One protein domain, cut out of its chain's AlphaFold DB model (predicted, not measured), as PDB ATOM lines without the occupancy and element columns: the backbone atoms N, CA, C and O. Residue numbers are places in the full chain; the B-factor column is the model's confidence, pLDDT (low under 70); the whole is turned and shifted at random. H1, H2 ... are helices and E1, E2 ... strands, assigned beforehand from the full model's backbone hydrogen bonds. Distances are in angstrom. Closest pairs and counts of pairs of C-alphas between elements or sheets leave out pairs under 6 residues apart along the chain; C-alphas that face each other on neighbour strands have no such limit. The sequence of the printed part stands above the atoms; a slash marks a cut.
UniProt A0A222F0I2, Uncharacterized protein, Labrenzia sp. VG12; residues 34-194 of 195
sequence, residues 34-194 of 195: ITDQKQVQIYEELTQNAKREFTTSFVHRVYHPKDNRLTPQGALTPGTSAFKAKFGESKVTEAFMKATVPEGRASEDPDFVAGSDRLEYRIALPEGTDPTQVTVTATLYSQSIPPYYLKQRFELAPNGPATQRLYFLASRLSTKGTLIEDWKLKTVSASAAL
ATOM      1  N   ILE A  34      20.828 -37.546   3.174       97.44
ATOM      2  CA  ILE A  34      21.555 -38.781   2.879       97.44
ATOM      3  C   ILE A  34      21.228 -39.822   3.947       97.44
ATOM      4  O   ILE A  34      21.439 -39.600   5.140       97.44
ATOM      5  N   THR A  35      20.715 -40.966   3.504       96.56
ATOM      6  CA  THR A  35      20.296 -42.089   4.364       96.56
ATOM      7  C   THR A  35      21.003 -43.398   4.027       96.56
ATOM      8  O   THR A  35      20.835 -44.380   4.744       96.56
ATOM      9  N   ASP A  36      21.753 -43.445   2.925       94.62
ATOM     10  CA  ASP A  36      22.403 -44.657   2.425       94.62
ATOM     11  C   ASP A  36      23.871 -44.383   2.073       94.62
ATOM     12  O   ASP A  36      24.211 -43.313   1.568       94.62
ATOM     13  N   GLN A  37      24.750 -45.358   2.309       92.31
ATOM     14  CA  GLN A  37      26.189 -45.231   2.046       92.31
ATOM     15  C   GLN A  37      26.534 -45.078   0.556       92.31
ATOM     16  O   GLN A  37      27.645 -44.670   0.226       92.31
ATOM     17  N   LYS A  38      25.602 -45.389  -0.349       95.12
ATOM     18  CA  LYS A  38      25.743 -45.189  -1.796       95.12
ATOM     19  C   LYS A  38      25.348 -43.782  -2.249       95.12
ATOM     20  O   LYS A  38      25.487 -43.469  -3.432       95.12
ATOM     21  N   GLN A  39      24.838 -42.945  -1.346       96.38
ATOM     22  CA  GLN A  39      24.480 -41.556  -1.618       96.38
ATOM     23  C   GLN A  39      25.599 -40.631  -1.147       96.38
ATOM     24  O   GLN A  39      26.021 -40.672   0.008       96.38
ATOM     25  N   VAL A  40      26.066 -39.766  -2.041       96.06
ATOM     26  CA  VAL A  40      27.134 -38.809  -1.745       96.06
ATOM     27  C   VAL A  40      26.753 -37.459  -2.324       96.06
ATOM     28  O   VAL A  40      26.421 -37.352  -3.502       96.06
ATOM     29  N   GLN A  41      26.835 -36.415  -1.501       97.25
ATOM     30  CA  GLN A  41      26.708 -35.049  -1.984       97.25
ATOM     31  C   GLN A  41      27.987 -34.652  -2.719       97.25
ATOM     32  O   GLN A  41      29.057 -34.528  -2.124       97.25
ATOM     33  N   ILE A  42      27.856 -34.441  -4.026       97.19
ATOM     34  CA  ILE A  42      28.924 -33.929  -4.884       97.19
ATOM     35  C   ILE A  42      28.449 -32.595  -5.442       97.19
ATOM     36  O   ILE A  42      27.409 -32.553  -6.104       97.19
ATOM     37  N   TYR A  43      29.199 -31.528  -5.170       97.25
ATOM     38  CA  TYR A  43      28.962 -30.198  -5.729       97.25
ATOM     39  C   TYR A  43      29.696 -30.069  -7.064       97.25
ATOM     40  O   TYR A  43      30.905 -29.838  -7.101       97.25
ATOM     41  N   GLU A  44      28.978 -30.264  -8.164       96.62
ATOM     42  CA  GLU A  44      29.536 -30.344  -9.515       96.62
ATOM     43  C   GLU A  44      28.527 -29.885 -10.574       96.62
ATOM     44  O   GLU A  44      27.322 -29.803 -10.331       96.62
ATOM     45  N   GLU A  45      29.041 -29.627 -11.774       95.81
ATOM     46  CA  GLU A  45      28.237 -29.444 -12.979       95.81
ATOM     47  C   GLU A  45      28.297 -30.738 -13.794       95.81
ATOM     48  O   GLU A  45      29.379 -31.192 -14.172       95.81
ATOM     49  N   LEU A  46      27.137 -31.311 -14.101       96.69
ATOM     50  CA  LEU A  46      27.006 -32.423 -15.032       96.69
ATOM     51  C   LEU A  46      26.239 -31.963 -16.262       96.69
ATOM     52  O   LEU A  46      25.144 -31.412 -16.169       96.69
ATOM     53  N   THR A  47      26.800 -32.253 -17.432       96.19
ATOM     54  CA  THR A  47      26.189 -31.925 -18.723       96.19
ATOM     55  C   THR A  47      26.053 -33.171 -19.578       96.19
ATOM     56  O   THR A  47      26.821 -34.125 -19.437       96.19
ATOM     57  N   GLN A  48      25.072 -33.164 -20.473       96.75
ATOM     58  CA  GLN A  48      24.810 -34.249 -21.409       96.75
ATOM     59  C   GLN A  48      24.802 -33.743 -22.847       96.75
ATOM     60  O   GLN A  48      24.415 -32.605 -23.126       96.75
ATOM     61  N   ASN A  49      25.173 -34.627 -23.767       95.56
ATOM     62  CA  ASN A  49      25.069 -34.385 -25.198       95.56
ATOM     63  C   ASN A  49      23.633 -34.556 -25.724       95.56
ATOM     64  O   ASN A  49      22.703 -34.871 -24.981       95.56
ATOM     65  N   ALA A  50      23.445 -34.365 -27.034       96.25
ATOM     66  CA  ALA A  50      22.137 -34.489 -27.685       96.25
ATOM     67  C   ALA A  50      21.480 -35.876 -27.516       96.25
ATOM     68  O   ALA A  50      20.262 -35.982 -27.635       96.25
ATOM     69  N   LYS A  51      22.268 -36.918 -27.213       94.25
ATOM     70  CA  LYS A  51      21.821 -38.295 -26.965       94.25
ATOM     71  C   LYS A  51      21.587 -38.612 -25.483       94.25
ATOM     72  O   LYS A  51      21.391 -39.775 -25.165       94.25
ATOM     73  N   ARG A  52      21.617 -37.612 -24.588       94.88
ATOM     74  CA  ARG A  52      21.521 -37.774 -23.118       94.88
ATOM     75  C   ARG A  52      22.716 -38.488 -22.466       94.88
ATOM     76  O   ARG A  52      22.676 -38.775 -21.274       94.88
ATOM     77  N   GLU A  53      23.816 -38.691 -23.189       95.06
ATOM     78  CA  GLU A  53      25.049 -39.243 -22.615       95.06
ATOM     79  C   GLU A  53      25.810 -38.137 -21.873       95.06
ATOM     80  O   GLU A  53      25.971 -37.032 -22.408       95.06
ATOM     81  N   PHE A  54      26.308 -38.418 -20.663       96.44
ATOM     82  CA  PHE A  54      27.141 -37.463 -19.929       96.44
ATOM     83  C   PHE A  54      28.405 -37.113 -20.711       96.44
ATOM     84  O   PHE A  54      29.040 -37.964 -21.334       96.44
ATOM     85  N   THR A  55      28.789 -35.841 -20.669       94.69
ATOM     86  CA  THR A  55      29.934 -35.355 -21.429       94.69
ATOM     87  C   THR A  55      30.690 -34.251 -20.705       94.69
ATOM     88  O   THR A  55      30.125 -33.421 -20.003       94.69
ATOM     89  N   THR A  56      31.999 -34.228 -20.929       92.94
ATOM     90  CA  THR A  56      32.926 -33.144 -20.568       92.94
ATOM     91  C   THR A  56      33.380 -32.362 -21.808       92.94
ATOM     92  O   THR A  56      34.361 -31.609 -21.771       92.94
ATOM     93  N   SER A  57      32.724 -32.572 -22.957       90.62
ATOM     94  CA  SER A  57      32.949 -31.792 -24.174       90.62
ATOM     95  C   SER A  57      32.238 -30.449 -24.068       90.62
ATOM     96  O   SER A  57      31.015 -30.400 -23.993       90.62
ATOM     97  N   PHE A  58      32.996 -29.355 -24.139       87.00
ATOM     98  CA  PHE A  58      32.442 -28.002 -24.070       87.00
ATOM     99  C   PHE A  58      31.441 -27.708 -25.202       87.00
ATOM    100  O   PHE A  58      30.448 -27.024 -24.990       87.00
ATOM    101  N   VAL A  59      31.673 -28.269 -26.394       91.94
ATOM    102  CA  VAL A  59      30.845 -28.022 -27.587       91.94
ATOM    103  C   VAL A  59      29.642 -28.963 -27.711       91.94
ATOM    104  O   VAL A  59      28.823 -28.778 -28.603       91.94
ATOM    105  N   HIS A  60      29.514 -29.966 -26.835       93.06
ATOM    106  CA  HIS A  60      28.390 -30.913 -26.841       93.06
ATOM    107  C   HIS A  60      27.513 -30.796 -25.589       93.06
ATOM    108  O   HIS A  60      26.864 -31.763 -25.212       93.06
ATOM    109  N   ARG A  61      27.471 -29.634 -24.933       93.62
ATOM    110  CA  ARG A  61      26.621 -29.395 -23.757       93.62
ATOM    111  C   ARG A  61      25.195 -29.037 -24.181       93.62
ATOM    112  O   ARG A  61      24.902 -27.873 -24.429       93.62
ATOM    113  N   VAL A  62      24.315 -30.030 -24.288       95.62
ATOM    114  CA  VAL A  62      22.916 -29.829 -24.710       95.62
ATOM    115  C   VAL A  62      21.973 -29.794 -23.513       95.62
ATOM    116  O   VAL A  62      21.180 -28.865 -23.390       95.62
ATOM    117  N   TYR A  63      22.077 -30.768 -22.608       95.44
ATOM    118  CA  TYR A  63      21.252 -30.821 -21.397       95.44
ATOM    119  C   TYR A  63      22.107 -30.644 -20.143       95.44
ATOM    120  O   TYR A  63      23.273 -31.037 -20.119       95.44
ATOM    121  N   HIS A  64      21.510 -30.061 -19.108       94.38
ATOM    122  CA  HIS A  64      22.169 -29.682 -17.859       94.38
ATOM    123  C   HIS A  64      21.404 -30.328 -16.690       94.38
ATOM    124  O   HIS A  64      20.611 -29.673 -16.023       94.38
ATOM    125  N   PRO A  65      21.525 -31.658 -16.492       95.12
ATOM    126  CA  PRO A  65      20.752 -32.371 -15.469       95.12
ATOM    127  C   PRO A  65      21.070 -31.945 -14.030       95.12
ATOM    128  O   PRO A  65      20.276 -32.224 -13.129       95.12
ATOM    129  N   LYS A  66      22.239 -31.337 -13.793       96.94
ATOM    130  CA  LYS A  66      22.693 -30.928 -12.464       96.94
ATOM    131  C   LYS A  66      23.746 -29.831 -12.577       96.94
ATOM    132  O   LYS A  66      24.779 -30.042 -13.206       96.94
ATOM    133  N   ASP A  67      23.521 -28.728 -11.883       97.06
ATOM    134  CA  ASP A  67      24.579 -27.827 -11.440       97.06
ATOM    135  C   ASP A  67      24.268 -27.415 -10.007       97.06
ATOM    136  O   ASP A  67      23.339 -26.657  -9.749       97.06
ATOM    137  N   ASN A  68      25.008 -27.968  -9.059       97.56
ATOM    138  CA  ASN A  68      24.886 -27.606  -7.652       97.56
ATOM    139  C   ASN A  68      26.204 -27.052  -7.115       97.56
ATOM    140  O   ASN A  68      26.454 -27.110  -5.918       97.56
ATOM    141  N   ARG A  69      27.087 -26.525  -7.971       96.62
ATOM    142  CA  ARG A  69      28.323 -25.899  -7.490       96.62
ATOM    143  C   ARG A  69      27.972 -24.769  -6.526       96.62
ATOM    144  O   ARG A  69      27.192 -23.884  -6.868       96.62
ATOM    145  N   LEU A  70      28.566 -24.796  -5.330       95.06
ATOM    146  CA  LEU A  70      28.353 -23.752  -4.331       95.06
ATOM    147  C   LEU A  70      28.671 -22.389  -4.942       95.06
ATOM    148  O   LEU A  70      29.772 -22.151  -5.448       95.06
ATOM    149  N   THR A  71      27.689 -21.495  -4.901       95.25
ATOM    150  CA  THR A  71      27.876 -20.135  -5.400       95.25
ATOM    151  C   THR A  71      28.697 -19.322  -4.397       95.25
ATOM    152  O   THR A  71      28.697 -19.635  -3.205       95.25
ATOM    153  N   PRO A  72      29.416 -18.273  -4.830       93.31
ATOM    154  CA  PRO A  72      30.133 -17.408  -3.901       93.31
ATOM    155  C   PRO A  72      29.200 -16.741  -2.885       93.31
ATOM    156  O   PRO A  72      28.049 -16.419  -3.193       93.31
ATOM    157  N   GLN A  73      29.729 -16.438  -1.699       95.00
ATOM    158  CA  GLN A  73      29.020 -15.624  -0.714       95.00
ATOM    159  C   GLN A  73      28.552 -14.303  -1.345       95.00
ATOM    160  O   GLN A  73      29.339 -13.570  -1.947       95.00
ATOM    161  N   GLY A  74      27.265 -13.985  -1.186       92.25
ATOM    162  CA  GLY A  74      26.671 -12.762  -1.736       92.25
ATOM    163  C   GLY A  74      26.415 -12.787  -3.247       92.25
ATOM    164  O   GLY A  74      26.190 -11.725  -3.835       92.25
ATOM    165  N   ALA A  75      26.451 -13.963  -3.885       93.31
ATOM    166  CA  ALA A  75      25.932 -14.144  -5.235       93.31
ATOM    167  C   ALA A  75      24.488 -13.620  -5.340       93.31
ATOM    168  O   ALA A  75      23.666 -13.814  -4.443       93.31
ATOM    169  N   LEU A  76      24.195 -12.925  -6.439       93.12
ATOM    170  CA  LEU A  76      22.879 -12.351  -6.711       93.12
ATOM    171  C   LEU A  76      22.242 -13.085  -7.883       93.12
ATOM    172  O   LEU A  76      22.873 -13.244  -8.927       93.12
ATOM    173  N   THR A  77      20.978 -13.465  -7.730       91.88
ATOM    174  CA  THR A  77      20.220 -14.120  -8.796       91.88
ATOM    175  C   THR A  77      20.004 -13.149  -9.965       91.88
ATOM    176  O   THR A  77      19.428 -12.073  -9.748       91.88
ATOM    177  N   PRO A  78      20.434 -13.496 -11.195       92.69
ATOM    178  CA  PRO A  78      20.230 -12.677 -12.386       92.69
ATOM    179  C   PRO A  78      18.766 -12.266 -12.569       92.69
ATOM    180  O   PRO A  78      17.848 -13.023 -12.260       92.69
ATOM    181  N   GLY A  79      18.542 -11.034 -13.029       90.31
ATOM    182  CA  GLY A  79      17.203 -10.492 -13.284       90.31
ATOM    183  C   GLY A  79      16.456  -9.950 -12.052       90.31
ATOM    184  O   GLY A  79      15.509  -9.174 -12.215       90.31
ATOM    185  N   THR A  80      16.893 -10.267 -10.825       93.44
ATOM    186  CA  THR A  80      16.311  -9.695  -9.593       93.44
ATOM    187  C   THR A  80      16.624  -8.204  -9.435       93.44
ATOM    188  O   THR A  80      17.591  -7.690 -10.002       93.44
ATOM    189  N   SER A  81      15.840  -7.487  -8.621       96.12
ATOM    190  CA  SER A  81      16.067  -6.058  -8.352       96.12
ATOM    191  C   SER A  81      17.445  -5.787  -7.739       96.12
ATOM    192  O   SER A  81      18.114  -4.839  -8.138       96.12
ATOM    193  N   ALA A  82      17.903  -6.645  -6.819       94.50
ATOM    194  CA  ALA A  82      19.232  -6.532  -6.218       94.50
ATOM    195  C   ALA A  82      20.348  -6.730  -7.257       94.50
ATOM    196  O   ALA A  82      21.325  -5.981  -7.269       94.50
ATOM    197  N   PHE A  83      20.185  -7.697  -8.167       95.31
ATOM    198  CA  PHE A  83      21.116  -7.900  -9.274       95.31
ATOM    199  C   PHE A  83      21.158  -6.684 -10.202       95.31
ATOM    200  O   PHE A  83      22.241  -6.171 -10.475       95.31
ATOM    201  N   LYS A  84      19.996  -6.172 -10.629       95.88
ATOM    202  CA  LYS A  84      19.900  -4.993 -11.507       95.88
ATOM    203  C   LYS A  84      20.504  -3.745 -10.872       95.88
ATOM    204  O   LYS A  84      21.201  -2.997 -11.548       95.88
ATOM    205  N   ALA A  85      20.313  -3.555  -9.568       96.50
ATOM    206  CA  ALA A  85      20.919  -2.448  -8.835       96.50
ATOM    207  C   ALA A  85      22.459  -2.491  -8.854       96.50
ATOM    208  O   ALA A  85      23.097  -1.442  -8.848       96.50
ATOM    209  N   LYS A  86      23.062  -3.688  -8.892       94.56
ATOM    210  CA  LYS A  86      24.523  -3.867  -8.873       94.56
ATOM    211  C   LYS A  86      25.155  -3.965 -10.264       94.56
ATOM    212  O   LYS A  86      26.254  -3.461 -10.466       94.56
ATOM    213  N   PHE A  87      24.487  -4.630 -11.202       93.75
ATOM    214  CA  PHE A  87      25.035  -4.998 -12.513       93.75
ATOM    215  C   PHE A  87      24.319  -4.324 -13.696       93.75
ATOM    216  O   PHE A  87      24.708  -4.528 -14.848       93.75
ATOM    217  N   GLY A  88      23.295  -3.510 -13.429       94.56
ATOM    218  CA  GLY A  88      22.463  -2.863 -14.440       94.56
ATOM    219  C   GLY A  88      21.442  -3.806 -15.085       94.56
ATOM    220  O   GLY A  88      21.255  -4.950 -14.677       94.56
ATOM    221  N   GLU A  89      20.775  -3.318 -16.129       95.50
ATOM    222  CA  GLU A  89      19.679  -4.022 -16.820       95.50
ATOM    223  C   GLU A  89      20.118  -4.701 -18.131       95.50
ATOM    224  O   GLU A  89      19.308  -5.000 -19.009       95.50
ATOM    225  N   SER A  90      21.423  -4.934 -18.297       94.88
ATOM    226  CA  SER A  90      21.969  -5.585 -19.489       94.88
ATOM    227  C   SER A  90      21.478  -7.030 -19.592       94.88
ATOM    228  O   SER A  90      21.901  -7.900 -18.828       94.88
ATOM    229  N   LYS A  91      20.653  -7.309 -20.609       92.00
ATOM    230  CA  LYS A  91      20.215  -8.676 -20.946       92.00
ATOM    231  C   LYS A  91      21.388  -9.611 -21.246       92.00
ATOM    232  O   LYS A  91      21.298 -10.807 -20.996       92.00
ATOM    233  N   VAL A  92      22.490  -9.070 -21.771       93.00
ATOM    234  CA  VAL A  92      23.718  -9.834 -22.028       93.00
ATOM    235  C   VAL A  92      24.347 -10.266 -20.704       93.00
ATOM    236  O   VAL A  92      24.652 -11.440 -20.527       93.00
ATOM    237  N   THR A  93      24.480  -9.344 -19.748       92.44
ATOM    238  CA  THR A  93      25.027  -9.642 -18.416       92.44
ATOM    239  C   THR A  93      24.155 -10.655 -17.679       92.44
ATOM    240  O   THR A  93      24.675 -11.609 -17.110       92.44
ATOM    241  N   GLU A  94      22.832 -10.489 -17.732       91.81
ATOM    242  CA  GLU A  94      21.883 -11.448 -17.161       91.81
ATOM    243  C   GLU A  94      22.062 -12.852 -17.762       91.81
ATOM    244  O   GLU A  94      22.172 -13.827 -17.019       91.81
ATOM    245  N   ALA A  95      22.173 -12.956 -19.091       89.69
ATOM    246  CA  ALA A  95      22.350 -14.231 -19.781       89.69
ATOM    247  C   ALA A  95      23.670 -14.933 -19.416       89.69
ATOM    248  O   ALA A  95      23.665 -16.138 -19.178       89.69
ATOM    249  N   PHE A  96      24.786 -14.200 -19.327       90.12
ATOM    250  CA  PHE A  96      26.070 -14.785 -18.925       90.12
ATOM    251  C   PHE A  96      26.074 -15.235 -17.462       90.12
ATOM    252  O   PHE A  96      26.563 -16.318 -17.158       90.12
ATOM    253  N   MET A  97      25.491 -14.442 -16.559       91.00
ATOM    254  CA  MET A  97      25.424 -14.792 -15.138       91.00
ATOM    255  C   MET A  97      24.434 -15.930 -14.862       91.00
ATOM    256  O   MET A  97      24.560 -16.629 -13.861       91.00
ATOM    257  N   LYS A  98      23.471 -16.179 -15.757       87.12
ATOM    258  CA  LYS A  98      22.601 -17.358 -15.659       87.12
ATOM    259  C   LYS A  98      23.392 -18.670 -15.757       87.12
ATOM    260  O   LYS A  98      23.000 -19.647 -15.139       87.12
ATOM    261  N   ALA A  99      24.527 -18.698 -16.452       85.88
ATOM    262  CA  ALA A  99      25.380 -19.889 -16.505       85.88
ATOM    263  C   ALA A  99      26.109 -20.192 -15.177       85.88
ATOM    264  O   ALA A  99      26.867 -21.156 -15.103       85.88
ATOM    265  N   THR A 100      25.937 -19.349 -14.150       87.06
ATOM    266  CA  THR A 100      26.554 -19.516 -12.826       87.06
ATOM    267  C   THR A 100      25.529 -19.731 -11.711       87.06
ATOM    268  O   THR A 100      25.900 -19.651 -10.541       87.06
ATOM    269  N   VAL A 101      24.243 -19.905 -12.039       91.50
ATOM    270  CA  VAL A 101      23.202 -20.238 -11.051       91.50
ATOM    271  C   VAL A 101      22.975 -21.749 -11.005       91.50
ATOM    272  O   VAL A 101      23.214 -22.407 -12.015       91.50
ATOM    273  N   PRO A 102      22.516 -22.307  -9.870       95.31
ATOM    274  CA  PRO A 102      22.239 -23.733  -9.785       95.31
ATOM    275  C   PRO A 102      21.167 -24.182 -10.789       95.31
ATOM    276  O   PRO A 102      20.224 -23.447 -11.093       95.31
ATOM    277  N   GLU A 103      21.296 -25.423 -11.251       95.00
ATOM    278  CA  GLU A 103      20.364 -26.119 -12.136       95.00
ATOM    279  C   GLU A 103      19.997 -27.499 -11.568       95.00
ATOM    280  O   GLU A 103      20.770 -28.156 -10.860       95.00
ATOM    281  N   GLY A 104      18.807 -27.980 -11.924       94.69
ATOM    282  CA  GLY A 104      18.269 -29.232 -11.404       94.69
ATOM    283  C   GLY A 104      17.819 -29.085  -9.949       94.69
ATOM    284  O   GLY A 104      17.364 -28.031  -9.526       94.69
ATOM    285  N   ARG A 105      17.941 -30.150  -9.158       96.81
ATOM    286  CA  ARG A 105      17.372 -30.196  -7.798       96.81
ATOM    287  C   ARG A 105      17.879 -29.097  -6.851       96.81
ATOM    288  O   ARG A 105      17.130 -28.684  -5.978       96.81
ATOM    289  N   ALA A 106      19.099 -28.590  -7.042       96.88
ATOM    290  CA  ALA A 106      19.631 -27.504  -6.216       96.88
ATOM    291  C   ALA A 106      18.894 -26.170  -6.426       96.88
ATOM    292  O   ALA A 106      18.858 -25.350  -5.518       96.88
ATOM    293  N   SER A 107      18.272 -25.936  -7.591       95.25
ATOM    294  CA  SER A 107      17.501 -24.704  -7.820       95.25
ATOM    295  C   SER A 107      16.155 -24.684  -7.092       95.25
ATOM    296  O   SER A 107      15.525 -23.634  -6.996       95.25
ATOM    297  N   GLU A 108      15.696 -25.845  -6.627       95.88
ATOM    298  CA  GLU A 108      14.438 -26.030  -5.895       95.88
ATOM    299  C   GLU A 108      14.667 -26.148  -4.380       95.88
ATOM    300  O   GLU A 108      13.710 -26.247  -3.613       95.88
ATOM    301  N   ASP A 109      15.930 -26.135  -3.951       97.12
ATOM    302  CA  ASP A 109      16.322 -26.316  -2.565       97.12
ATOM    303  C   ASP A 109      16.286 -24.982  -1.798       97.12
ATOM    304  O   ASP A 109      17.065 -24.079  -2.112       97.12
ATOM    305  N   PRO A 110      15.419 -24.831  -0.779       95.81
ATOM    306  CA  PRO A 110      15.370 -23.615   0.026       95.81
ATOM    307  C   PRO A 110      16.616 -23.400   0.898       95.81
ATOM    308  O   PRO A 110      16.871 -22.264   1.299       95.81
ATOM    309  N   ASP A 111      17.372 -24.458   1.201       97.12
ATOM    310  CA  ASP A 111      18.591 -24.386   2.006       97.12
ATOM    311  C   ASP A 111      19.846 -24.107   1.149       97.12
ATOM    312  O   ASP A 111      20.890 -23.723   1.693       97.12
ATOM    313  N   PHE A 112      19.746 -24.213  -0.184       96.81
ATOM    314  CA  PHE A 112      20.810 -23.820  -1.108       96.81
ATOM    315  C   PHE A 112      20.775 -22.306  -1.341       96.81
ATOM    316  O   PHE A 112      19.962 -21.765  -2.095       96.81
ATOM    317  N   VAL A 113      21.700 -21.593  -0.707       94.88
ATOM    318  CA  VAL A 113      21.779 -20.129  -0.740       94.88
ATOM    319  C   VAL A 113      23.170 -19.650  -1.156       94.88
ATOM    320  O   VAL A 113      24.118 -20.417  -1.323       94.88
ATOM    321  N   ALA A 114      23.317 -18.341  -1.360       93.88
ATOM    322  CA  ALA A 114      24.597 -17.760  -1.746       93.88
ATOM    323  C   ALA A 114      25.688 -18.050  -0.701       93.88
ATOM    324  O   ALA A 114      25.637 -17.514   0.405       93.88
ATOM    325  N   GLY A 115      26.697 -18.841  -1.077       94.00
ATOM    326  CA  GLY A 115      27.817 -19.214  -0.208       94.00
ATOM    327  C   GLY A 115      27.628 -20.491   0.611       94.00
ATOM    328  O   GLY A 115      28.602 -20.935   1.221       94.00
ATOM    329  N   SER A 116      26.440 -21.102   0.640       95.69
ATOM    330  CA  SER A 116      26.194 -22.263   1.501       95.69
ATOM    331  C   SER A 116      25.048 -23.151   1.037       95.69
ATOM    332  O   SER A 116      24.115 -22.700   0.387       95.69
ATOM    333  N   ASP A 117      25.100 -24.401   1.471       97.44
ATOM    334  CA  ASP A 117      24.041 -25.395   1.340       97.44
ATOM    335  C   ASP A 117      23.929 -26.165   2.664       97.44
ATOM    336  O   ASP A 117      24.904 -26.221   3.430       97.44
ATOM    337  N   ARG A 118      22.766 -26.758   2.946       97.19
ATOM    338  CA  ARG A 118      22.539 -27.576   4.142       97.19
ATOM    339  C   ARG A 118      22.159 -28.995   3.748       97.19
ATOM    340  O   ARG A 118      21.197 -29.237   3.035       97.19
ATOM    341  N   LEU A 119      22.877 -29.944   4.334       96.38
ATOM    342  CA  LEU A 119      22.697 -31.367   4.098       96.38
ATOM    343  C   LEU A 119      22.457 -32.099   5.419       96.38
ATOM    344  O   LEU A 119      23.218 -31.935   6.376       96.38
ATOM    345  N   GLU A 120      21.420 -32.931   5.466       97.12
ATOM    346  CA  GLU A 120      21.117 -33.801   6.602       97.12
ATOM    347  C   GLU A 120      21.655 -35.220   6.355       97.12
ATOM    348  O   GLU A 120      21.416 -35.811   5.306       97.12
ATOM    349  N   TYR A 121      22.336 -35.804   7.341       95.44
ATOM    350  CA  TYR A 121      22.685 -37.226   7.337       95.44
ATOM    351  C   TYR A 121      21.831 -37.969   8.361       95.44
ATOM    352  O   TYR A 121      21.795 -37.593   9.532       95.44
ATOM    353  N   ARG A 122      21.188 -39.060   7.938       95.69
ATOM    354  CA  ARG A 122      20.440 -39.974   8.811       95.69
ATOM    355  C   ARG A 122      21.138 -41.321   8.825       95.69
ATOM    356  O   ARG A 122      21.001 -42.110   7.895       95.69
ATOM    357  N   ILE A 123      21.904 -41.563   9.880       91.88
ATOM    358  CA  ILE A 123      22.744 -42.753  10.019       91.88
ATOM    359  C   ILE A 123      22.209 -43.578  11.185       91.88
ATOM    360  O   ILE A 123      22.145 -43.092  12.313       91.88
ATOM    361  N   ALA A 124      21.827 -44.825  10.915       91.38
ATOM    362  CA  ALA A 124      21.476 -45.764  11.971       91.38
ATOM    363  C   ALA A 124      22.737 -46.157  12.751       91.38
ATOM    364  O   ALA A 124      23.743 -46.558  12.158       91.38
ATOM    365  N   LEU A 125      22.681 -46.048  14.077       91.56
ATOM    366  CA  LEU A 125      23.753 -46.522  14.945       91.56
ATOM    367  C   LEU A 125      23.620 -48.039  15.156       91.56
ATOM    368  O   LEU A 125      22.494 -48.527  15.294       91.56
ATOM    369  N   PRO A 126      24.735 -48.793  15.204       91.62
ATOM    370  CA  PRO A 126      24.705 -50.199  15.593       91.62
ATOM    371  C   PRO A 126      24.038 -50.397  16.958       91.62
ATOM    372  O   PRO A 126      24.149 -49.547  17.844       91.62
ATOM    373  N   GLU A 127      23.379 -51.538  17.147       94.56
ATOM    374  CA  GLU A 127      22.745 -51.874  18.422       94.56
ATOM    375  C   GLU A 127      23.759 -51.842  19.579       94.56
ATOM    376  O   GLU A 127      24.894 -52.299  19.442       94.56
ATOM    377  N   GLY A 128      23.361 -51.258  20.714       94.44
ATOM    378  CA  GLY A 128      24.228 -51.092  21.886       94.44
ATOM    379  C   GLY A 128      25.227 -49.931  21.803       94.44
ATOM    380  O   GLY A 128      26.005 -49.747  22.736       94.44
ATOM    381  N   THR A 129      25.209 -49.132  20.730       95.12
ATOM    382  CA  THR A 129      26.023 -47.907  20.646       95.12
ATOM    383  C   THR A 129      25.498 -46.858  21.624       95.12
ATOM    384  O   THR A 129      24.336 -46.470  21.538       95.12
ATOM    385  N   ASP A 130      26.361 -46.364  22.514       93.25
ATOM    386  CA  ASP A 130      26.086 -45.188  23.344       93.25
ATOM    387  C   ASP A 130      26.248 -43.910  22.497       93.25
ATOM    388  O   ASP A 130      27.376 -43.600  22.091       93.25
ATOM    389  N   PRO A 131      25.167 -43.151  22.220       91.25
ATOM    390  CA  PRO A 131      25.240 -41.937  21.409       91.25
ATOM    391  C   PRO A 131      26.227 -40.899  21.953       91.25
ATOM    392  O   PRO A 131      26.874 -40.213  21.167       91.25
ATOM    393  N   THR A 132      26.419 -40.831  23.275       90.94
ATOM    394  CA  THR A 132      27.319 -39.851  23.911       90.94
ATOM    395  C   THR A 132      28.798 -40.111  23.608       90.94
ATOM    396  O   THR A 132      29.636 -39.227  23.776       90.94
ATOM    397  N   GLN A 133      29.125 -41.317  23.136       93.25
ATOM    398  CA  GLN A 133      30.470 -41.721  22.721       93.25
ATOM    399  C   GLN A 133      30.673 -41.616  21.203       93.25
ATOM    400  O   GLN A 133      31.753 -41.926  20.692       93.25
ATOM    401  N   VAL A 134      29.655 -41.190  20.453       95.19
ATOM    402  CA  VAL A 134      29.730 -41.072  18.996       95.19
ATOM    403  C   VAL A 134      30.255 -39.694  18.616       95.19
ATOM    404  O   VAL A 134      29.721 -38.667  19.023       95.19
ATOM    405  N   THR A 135      31.286 -39.665  17.772       95.81
ATOM    406  CA  THR A 135      31.757 -38.446  17.103       95.81
ATOM    407  C   THR A 135      31.484 -38.544  15.611       95.81
ATOM    408  O   THR A 135      31.887 -39.505  14.958       95.81
ATOM    409  N   VAL A 136      30.851 -37.517  15.056       94.75
ATOM    410  CA  VAL A 136      30.652 -37.361  13.615       94.75
ATOM    411  C   VAL A 136      31.718 -36.417  13.084       94.75
ATOM    412  O   VAL A 136      31.958 -35.362  13.664       94.75
ATOM    413  N   THR A 137      32.359 -36.787  11.974       96.56
ATOM    414  CA  THR A 137      33.306 -35.920  11.262       96.56
ATOM    415  C   THR A 137      32.855 -35.739   9.824       96.56
ATOM    416  O   THR A 137      32.782 -36.706   9.069       96.56
ATOM    417  N   ALA A 138      32.612 -34.493   9.430       95.75
ATOM    418  CA  ALA A 138      32.384 -34.118   8.044       95.75
ATOM    419  C   ALA A 138      33.687 -33.573   7.454       95.75
ATOM    420  O   ALA A 138      34.369 -32.759   8.078       95.75
ATOM    421  N   THR A 139      34.048 -34.025   6.253       96.44
ATOM    422  CA  THR A 139      35.226 -33.530   5.530       96.44
ATOM    423  C   THR A 139      34.837 -33.167   4.113       96.44
ATOM    424  O   THR A 139      34.288 -33.997   3.392       96.44
ATOM    425  N   LEU A 140      35.166 -31.944   3.710       95.88
ATOM    426  CA  LEU A 140      35.019 -31.504   2.334       95.88
ATOM    427  C   LEU A 140      36.327 -31.759   1.580       95.88
ATOM    428  O   LEU A 140      37.426 -31.476   2.067       95.88
ATOM    429  N   TYR A 141      36.190 -32.306   0.377       96.62
ATOM    430  CA  TYR A 141      37.294 -32.568  -0.535       96.62
ATOM    431  C   TYR A 141      37.073 -31.820  -1.846       96.62
ATOM    432  O   TYR A 141      35.946 -31.697  -2.318       96.62
ATOM    433  N   SER A 142      38.164 -31.357  -2.447       96.00
ATOM    434  CA  SER A 142      38.198 -30.864  -3.820       96.00
ATOM    435  C   SER A 142      38.856 -31.906  -4.717       96.00
ATOM    436  O   SER A 142      39.917 -32.441  -4.385       96.00
ATOM    437  N   GLN A 143      38.238 -32.193  -5.858       94.38
ATOM    438  CA  GLN A 143      38.773 -33.104  -6.861       94.38
ATOM    439  C   GLN A 143      38.633 -32.475  -8.247       94.38
ATOM    440  O   GLN A 143      37.540 -32.371  -8.791       94.38
ATOM    441  N   SER A 144      39.761 -32.074  -8.835       90.69
ATOM    442  CA  SER A 144      39.771 -31.395 -10.138       90.69
ATOM    443  C   SER A 144      39.642 -32.346 -11.331       90.69
ATOM    444  O   SER A 144      39.389 -31.899 -12.446       90.69
ATOM    445  N   ILE A 145      39.889 -33.642 -11.124       89.75
ATOM    446  CA  ILE A 145      39.912 -34.662 -12.176       89.75
ATOM    447  C   ILE A 145      39.192 -35.921 -11.652       89.75
ATOM    448  O   ILE A 145      39.854 -36.860 -11.205       89.75
ATOM    449  N   PRO A 146      37.846 -35.944 -11.648       92.44
ATOM    450  CA  PRO A 146      37.086 -37.120 -11.226       92.44
ATOM    451  C   PRO A 146      37.255 -38.292 -12.215       92.44
ATOM    452  O   PRO A 146      37.640 -38.071 -13.372       92.44
ATOM    453  N   PRO A 147      36.962 -39.546 -11.817       93.56
ATOM    454  CA  PRO A 147      37.201 -40.716 -12.667       93.56
ATOM    455  C   PRO A 147      36.507 -40.658 -14.036       93.56
ATOM    456  O   PRO A 147      37.152 -40.933 -15.053       93.56
ATOM    457  N   TYR A 148      35.244 -40.212 -14.096       94.94
ATOM    458  CA  TYR A 148      34.528 -40.031 -15.366       94.94
ATOM    459  C   TYR A 148      35.234 -39.056 -16.322       94.94
ATOM    460  O   TYR A 148      35.199 -39.257 -17.537       94.94
ATOM    461  N   TYR A 149      35.921 -38.025 -15.809       94.31
ATOM    462  CA  TYR A 149      36.648 -37.067 -16.645       94.31
ATOM    463  C   TYR A 149      37.814 -37.750 -17.366       94.31
ATOM    464  O   TYR A 149      37.965 -37.599 -18.580       94.31
ATOM    465  N   LEU A 150      38.626 -38.532 -16.642       93.56
ATOM    466  CA  LEU A 150      39.738 -39.271 -17.251       93.56
ATOM    467  C   LEU A 150      39.234 -40.315 -18.242       93.56
ATOM    468  O   LEU A 150      39.735 -40.354 -19.365       93.56
ATOM    469  N   LYS A 151      38.214 -41.097 -17.864       94.62
ATOM    470  CA  LYS A 151      37.594 -42.095 -18.744       94.62
ATOM    471  C   LYS A 151      37.174 -41.469 -20.072       94.62
ATOM    472  O   LYS A 151      37.649 -41.888 -21.125       94.62
ATOM    473  N   GLN A 152      36.382 -40.397 -20.027       93.88
ATOM    474  CA  GLN A 152      35.909 -39.721 -21.235       93.88
ATOM    475  C   GLN A 152      37.054 -39.150 -22.083       93.88
ATOM    476  O   GLN A 152      37.011 -39.239 -23.309       93.88
ATOM    477  N   ARG A 153      38.099 -38.571 -21.470       92.12
ATOM    478  CA  ARG A 153      39.268 -38.066 -22.216       92.12
ATOM    479  C   ARG A 153      40.041 -39.193 -22.899       92.12
ATOM    480  O   ARG A 153      40.490 -39.006 -24.030       92.12
ATOM    481  N   PHE A 154      40.177 -40.342 -22.242       94.25
ATOM    482  CA  PHE A 154      40.863 -41.507 -22.797       94.25
ATOM    483  C   PHE A 154      40.052 -42.200 -23.897       94.25
ATOM    484  O   PHE A 154      40.639 -42.632 -24.883       94.25
ATOM    485  N   GLU A 155      38.725 -42.239 -23.789       93.12
ATOM    486  CA  GLU A 155      37.842 -42.856 -24.791       93.12
ATOM    487  C   GLU A 155      37.626 -41.981 -26.033       93.12
ATOM    488  O   GLU A 155      37.549 -42.498 -27.145       93.12
ATOM    489  N   LEU A 156      37.552 -40.655 -25.872       89.56
ATOM    490  CA  LEU A 156      37.211 -39.747 -26.973       89.56
ATOM    491  C   LEU A 156      38.331 -39.619 -28.018       89.56
ATOM    492  O   LEU A 156      38.057 -39.453 -29.205       89.56
ATOM    493  N   ALA A 157      39.592 -39.650 -27.586       89.88
ATOM    494  CA  ALA A 157      40.745 -39.482 -28.469       89.88
ATOM    495  C   ALA A 157      41.941 -40.333 -28.005       89.88
ATOM    496  O   ALA A 157      43.002 -39.769 -27.717       89.88
ATOM    497  N   PRO A 158      41.810 -41.672 -27.933       93.31
ATOM    498  CA  PRO A 158      42.797 -42.548 -27.298       93.31
ATOM    499  C   PRO A 158      44.191 -42.399 -27.907       93.31
ATOM    500  O   PRO A 158      45.177 -42.332 -27.185       93.31
ATOM    501  N   ASN A 159      44.285 -42.252 -29.229       95.38
ATOM    502  CA  ASN A 159      45.562 -42.163 -29.945       95.38
ATOM    503  C   ASN A 159      46.095 -40.723 -30.086       95.38
ATOM    504  O   ASN A 159      47.114 -40.496 -30.735       95.38
ATOM    505  N   GLY A 160      45.411 -39.733 -29.503       95.94
ATOM    506  CA  GLY A 160      45.835 -38.338 -29.562       95.94
ATOM    507  C   GLY A 160      47.127 -38.104 -28.764       95.94
ATOM    508  O   GLY A 160      47.203 -38.534 -27.612       95.94
ATOM    509  N   PRO A 161      48.123 -37.356 -29.286       97.12
ATOM    510  CA  PRO A 161      49.365 -37.086 -28.551       97.12
ATOM    511  C   PRO A 161      49.148 -36.412 -27.188       97.12
ATOM    512  O   PRO A 161      49.894 -36.644 -26.239       97.12
ATOM    513  N   ALA A 162      48.123 -35.564 -27.055       95.31
ATOM    514  CA  ALA A 162      47.758 -34.958 -25.773       95.31
ATOM    515  C   ALA A 162      47.143 -35.976 -24.799       95.31
ATOM    516  O   ALA A 162      47.534 -36.000 -23.634       95.31
ATOM    517  N   THR A 163      46.249 -36.844 -25.276       95.62
ATOM    518  CA  THR A 163      45.634 -37.915 -24.479       95.62
ATOM    519  C   THR A 163      46.676 -38.899 -23.968       95.62
ATOM    520  O   THR A 163      46.680 -39.221 -22.787       95.62
ATOM    521  N   GLN A 164      47.617 -39.306 -24.821       96.56
ATOM    522  CA  GLN A 164      48.718 -40.196 -24.445       96.56
ATOM    523  C   GLN A 164      49.643 -39.561 -23.395       96.56
ATOM    524  O   GLN A 164      50.044 -40.226 -22.441       96.56
ATOM    525  N   ARG A 165      49.925 -38.252 -23.502       96.75
ATOM    526  CA  ARG A 165      50.652 -37.509 -22.455       96.75
ATOM    527  C   ARG A 165      49.874 -37.455 -21.140       96.75
ATOM    528  O   ARG A 165      50.462 -37.697 -20.091       96.75
ATOM    529  N   LEU A 166      48.572 -37.164 -21.183       95.19
ATOM    530  CA  LEU A 166      47.725 -37.168 -19.988       95.19
ATOM    531  C   LEU A 166      47.693 -38.555 -19.342       95.19
ATOM    532  O   LEU A 166      47.866 -38.652 -18.134       95.19
ATOM    533  N   TYR A 167      47.523 -39.612 -20.138       95.19
ATOM    534  CA  TYR A 167      47.536 -40.992 -19.663       95.19
ATOM    535  C   TYR A 167      48.857 -41.318 -18.969       95.19
ATOM    536  O   TYR A 167      48.852 -41.779 -17.836       95.19
ATOM    537  N   PHE A 168      49.988 -40.993 -19.603       96.06
ATOM    538  CA  PHE A 168      51.314 -41.184 -19.019       96.06
ATOM    539  C   PHE A 168      51.475 -40.471 -17.672       96.06
ATOM    540  O   PHE A 168      52.033 -41.046 -16.740       96.06
ATOM    541  N   LEU A 169      51.012 -39.219 -17.564       94.38
ATOM    542  CA  LEU A 169      51.074 -38.458 -16.315       94.38
ATOM    543  C   LEU A 169      50.157 -39.076 -15.254       94.38
ATOM    544  O   LEU A 169      50.602 -39.351 -14.143       94.38
ATOM    545  N   ALA A 170      48.899 -39.345 -15.606       93.31
ATOM    546  CA  ALA A 170      47.900 -39.881 -14.690       93.31
ATOM    547  C   ALA A 170      48.245 -41.291 -14.192       93.31
ATOM    548  O   ALA A 170      48.025 -41.600 -13.028       93.31
ATOM    549  N   SER A 171      48.851 -42.130 -15.034       92.12
ATOM    550  CA  SER A 171      49.228 -43.498 -14.670       92.12
ATOM    551  C   SER A 171      50.544 -43.589 -13.889       92.12
ATOM    552  O   SER A 171      50.934 -44.686 -13.497       92.12
ATOM    553  N   ARG A 172      51.290 -42.484 -13.739       94.88
ATOM    554  CA  ARG A 172      52.613 -42.465 -13.078       94.88
ATOM    555  C   ARG A 172      52.713 -41.490 -11.919       94.88
ATOM    556  O   ARG A 172      53.678 -41.560 -11.162       94.88
ATOM    557  N   LEU A 173      51.747 -40.589 -11.768       92.81
ATOM    558  CA  LEU A 173      51.685 -39.711 -10.615       92.81
ATOM    559  C   LEU A 173      51.418 -40.546  -9.355       92.81
ATOM    560  O   LEU A 173      50.334 -41.098  -9.181       92.81
ATOM    561  N   SER A 174      52.406 -40.619  -8.464       94.69
ATOM    562  CA  SER A 174      52.227 -41.206  -7.135       94.69
ATOM    563  C   SER A 174      51.626 -40.165  -6.200       94.69
ATOM    564  O   SER A 174      52.307 -39.222  -5.801       94.69
ATOM    565  N   THR A 175      50.361 -40.344  -5.832       93.62
ATOM    566  CA  THR A 175      49.662 -39.456  -4.890       93.62
ATOM    567  C   THR A 175      49.777 -39.904  -3.433       93.62
ATOM    568  O   THR A 175      49.511 -39.113  -2.529       93.62
ATOM    569  N   LYS A 176      50.205 -41.146  -3.185       96.00
ATOM    570  CA  LYS A 176      50.359 -41.705  -1.838       96.00
ATOM    571  C   LYS A 176      51.334 -40.878  -0.996       96.00
ATOM    572  O   LYS A 176      52.441 -40.586  -1.443       96.00
ATOM    573  N   GLY A 177      50.930 -40.536   0.223       95.94
ATOM    574  CA  GLY A 177      51.693 -39.715   1.160       95.94
ATOM    575  C   GLY A 177      51.747 -38.228   0.799       95.94
ATOM    576  O   GLY A 177      52.518 -37.488   1.403       95.94
ATOM    577  N   THR A 178      50.963 -37.777  -0.187       95.81
ATOM    578  CA  THR A 178      50.908 -36.369  -0.612       95.81
ATOM    579  C   THR A 178      49.587 -35.715  -0.199       95.81
ATOM    580  O   THR A 178      48.630 -36.389   0.171       95.81
ATOM    581  N   LEU A 179      49.496 -34.386  -0.326       94.88
ATOM    582  CA  LEU A 179      48.263 -33.627  -0.057       94.88
ATOM    583  C   LEU A 179      47.083 -34.000  -0.973       94.88
ATOM    584  O   LEU A 179      45.951 -33.617  -0.684       94.88
ATOM    585  N   ILE A 180      47.354 -34.706  -2.073       93.31
ATOM    586  CA  ILE A 180      46.367 -35.141  -3.067       93.31
ATOM    587  C   ILE A 180      46.225 -36.667  -3.111       93.31
ATOM    588  O   ILE A 180      45.880 -37.211  -4.162       93.31
ATOM    589  N   GLU A 181      46.536 -37.365  -2.011       93.31
ATOM    590  CA  GLU A 181      46.297 -38.810  -1.889       93.31
ATOM    591  C   GLU A 181      44.883 -39.170  -2.376       93.31
ATOM    592  O   GLU A 181      43.925 -38.423  -2.172       93.31
ATOM    593  N   ASP A 182      44.773 -40.270  -3.123       90.31
ATOM    594  CA  ASP A 182      43.548 -40.691  -3.822       90.31
ATOM    595  C   ASP A 182      42.952 -39.667  -4.804       90.31
ATOM    596  O   ASP A 182      41.758 -39.724  -5.119       90.31
ATOM    597  N   TRP A 183      43.779 -38.757  -5.330       92.19
ATOM    598  CA  TRP A 183      43.381 -37.728  -6.298       92.19
ATOM    599  C   TRP A 183      42.348 -36.737  -5.748       92.19
ATOM    600  O   TRP A 183      41.502 -36.238  -6.493       92.19
ATOM    601  N   LYS A 184      42.405 -36.446  -4.444       93.88
ATOM    602  CA  LYS A 184      41.528 -35.478  -3.774       93.88
ATOM    603  C   LYS A 184      42.313 -34.625  -2.782       93.88
ATOM    604  O   LYS A 184      43.146 -35.127  -2.039       93.88
ATOM    605  N   LEU A 185      42.021 -33.332  -2.748       96.06
ATOM    606  CA  LEU A 185      42.591 -32.384  -1.797       96.06
ATOM    607  C   LEU A 185      41.600 -32.166  -0.654       96.06
ATOM    608  O   LEU A 185      40.493 -31.680  -0.883       96.06
ATOM    609  N   LYS A 186      41.985 -32.496   0.579       96.19
ATOM    610  CA  LYS A 186      41.192 -32.151   1.767       96.19
ATOM    611  C   LYS A 186      41.174 -30.630   1.940       96.19
ATOM    612  O   LYS A 186      42.235 -30.027   2.063       96.19
ATOM    613  N   THR A 187      39.989 -30.024   1.971       95.81
ATOM    614  CA  THR A 187      39.848 -28.569   2.143       95.81
ATOM    615  C   THR A 187      39.623 -28.209   3.607       95.81
ATOM    616  O   THR A 187      40.359 -27.401   4.164       95.81
ATOM    617  N   VAL A 188      38.645 -28.844   4.254       96.75
ATOM    618  CA  VAL A 188      38.289 -28.603   5.657       96.75
ATOM    619  C   VAL A 188      37.646 -29.846   6.273       96.75
ATOM    620  O   VAL A 188      37.004 -30.630   5.574       96.75
ATOM    621  N   SER A 189      37.808 -30.017   7.585       97.88
ATOM    622  CA  SER A 189      37.029 -30.966   8.384       97.88
ATOM    623  C   SER A 189      36.436 -30.270   9.599       97.88
ATOM    624  O   SER A 189      37.069 -29.384  10.171       97.88
ATOM    625  N   ALA A 190      35.265 -30.729  10.019       97.88
ATOM    626  CA  ALA A 190      34.655 -30.380  11.291       97.88
ATOM    627  C   ALA A 190      34.174 -31.658  11.985       97.88
ATOM    628  O   ALA A 190      33.724 -32.591  11.314       97.88
ATOM    629  N   SER A 191      34.263 -31.686  13.314       97.44
ATOM    630  CA  SER A 191      33.837 -32.821  14.130       97.44
ATOM    631  C   SER A 191      32.948 -32.352  15.274       97.44
ATOM    632  O   SER A 191      33.191 -31.292  15.850       97.44
ATOM    633  N   ALA A 192      31.940 -33.150  15.610       95.94
ATOM    634  CA  ALA A 192      31.047 -32.913  16.736       95.94
ATOM    635  C   ALA A 192      30.673 -34.242  17.404       95.94
ATOM    636  O   ALA A 192      30.505 -35.252  16.718       95.94
ATOM    637  N   ALA A 193      30.545 -34.237  18.731       93.75
ATOM    638  CA  ALA A 193      29.952 -35.355  19.462       93.75
ATOM    639  C   ALA A 193      28.430 -35.355  19.260       93.75
ATOM    640  O   ALA A 193      27.827 -34.280  19.173       93.75
ATOM    641  N   LEU A 194      27.817 -36.537  19.181       87.50
ATOM    642  CA  LEU A 194      26.362 -36.646  19.252       87.50
ATOM    643  C   LEU A 194      25.913 -36.181  20.647       87.50
ATOM    644  O   LEU A 194      26.528 -36.550  21.649       87.50
TER     645      LEU A 194
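AT A GLANCE: This is residues 34 to 194 of the 195 residues of an uncharacterized protein of Labrenzia sp. VG12 (UniProt A0A222F0I2). A loose, open frame of two separate strand ribbons and two pairs of helices: the long ribbon of E3 and E4 makes one arm, and H4 and H5, side by side and running opposite ways, sit beyond the end of that ribbon where E3 finishes and E4 starts. The short ribbon of E1 and E2 lies nearer the middle with H3 beside E2, while H1 and H2 form a corner far out from the middle. The printed part has 161 residues with five named helices and four named strands, in the order E1 E2 H1 H2 H3 E3 H4 H5 E4; the sheets, E1 - E2 and E3 - E4, are antiparallel. The class is mixed, helices and strands, with under half of the residues in named elements. The whole is loose, with a radius of gyration of the C-alphas of 20.2 A and spans of 59 by 51 by 30 A.

IN THESE COORDINATES: E3, residues 135 to 142, is 23.2 A long and begins at C-alpha 135 (31.757, -38.446, 17.103). E4, residues 185 to 193, is 24.9 A long and ends at C-alpha 193 (29.952, -35.355, 19.462). H4, residues 147 to 156, measures 14.3 A, and H5, residues 161 to 170, 14.2 A. E1 is residues 45 to 48, beginning at C-alpha 45 (28.237, -29.444, -12.979), and E2 is residues 63 to 67. H1 is residues 81 to 87, H2 residues 91 to 98 and H3 residues 104 to 108.

HOW THE PARTS SIT: E3 and E4 are antiparallel at 164 degrees; N 136 and O 192 are 2.8 A apart and N 190 and O 138 2.9 A, within hydrogen-bond range. H4 is apart from E4, and H5 from E3. H4 and H5, a helical hairpin, only just touch, with 3 pairs of C-alphas within 8 A, at a shallow tilt of 26 degrees, opposite ways; the closest C-alphas, of Phe 154 and Thr 163, are 6.2 A apart. E1 and E2, a hairpin, are antiparallel at 166 degrees, with N 46 and O 66 within hydrogen-bond range at 2.8 A. Residues 47 to 48 of E1 also pair antiparallel with residues 54 to 55. The closest C-alphas of E2 and H3, Lys 66 and Gly 104, are 4.9 A apart. H2 and H3 are apart. H1 and H2 are close but not clearly touching, about perpendicular at 78 degrees; their closest C-alphas, of Phe 87 and Thr 93, are 7.5 A apart. In H1, H2, H4 and H5 every O i to N i+4 pair is within hydrogen-bond range; in H3 0 of 1 is, beside 2 of 2 O i to N i+3 pairs.

THE WHOLE: The two C-alphas farthest apart, of Ser 90 and Gly 128, are 61.5 A apart. The printed part has no cut. The links E1 to E2, E2 to H1, H3 to E3 and H5 to E4 are long, and H3 to E3 has 26 residues. Mean pLDDT of the printed part is 94.4, and no printed residue is under 70.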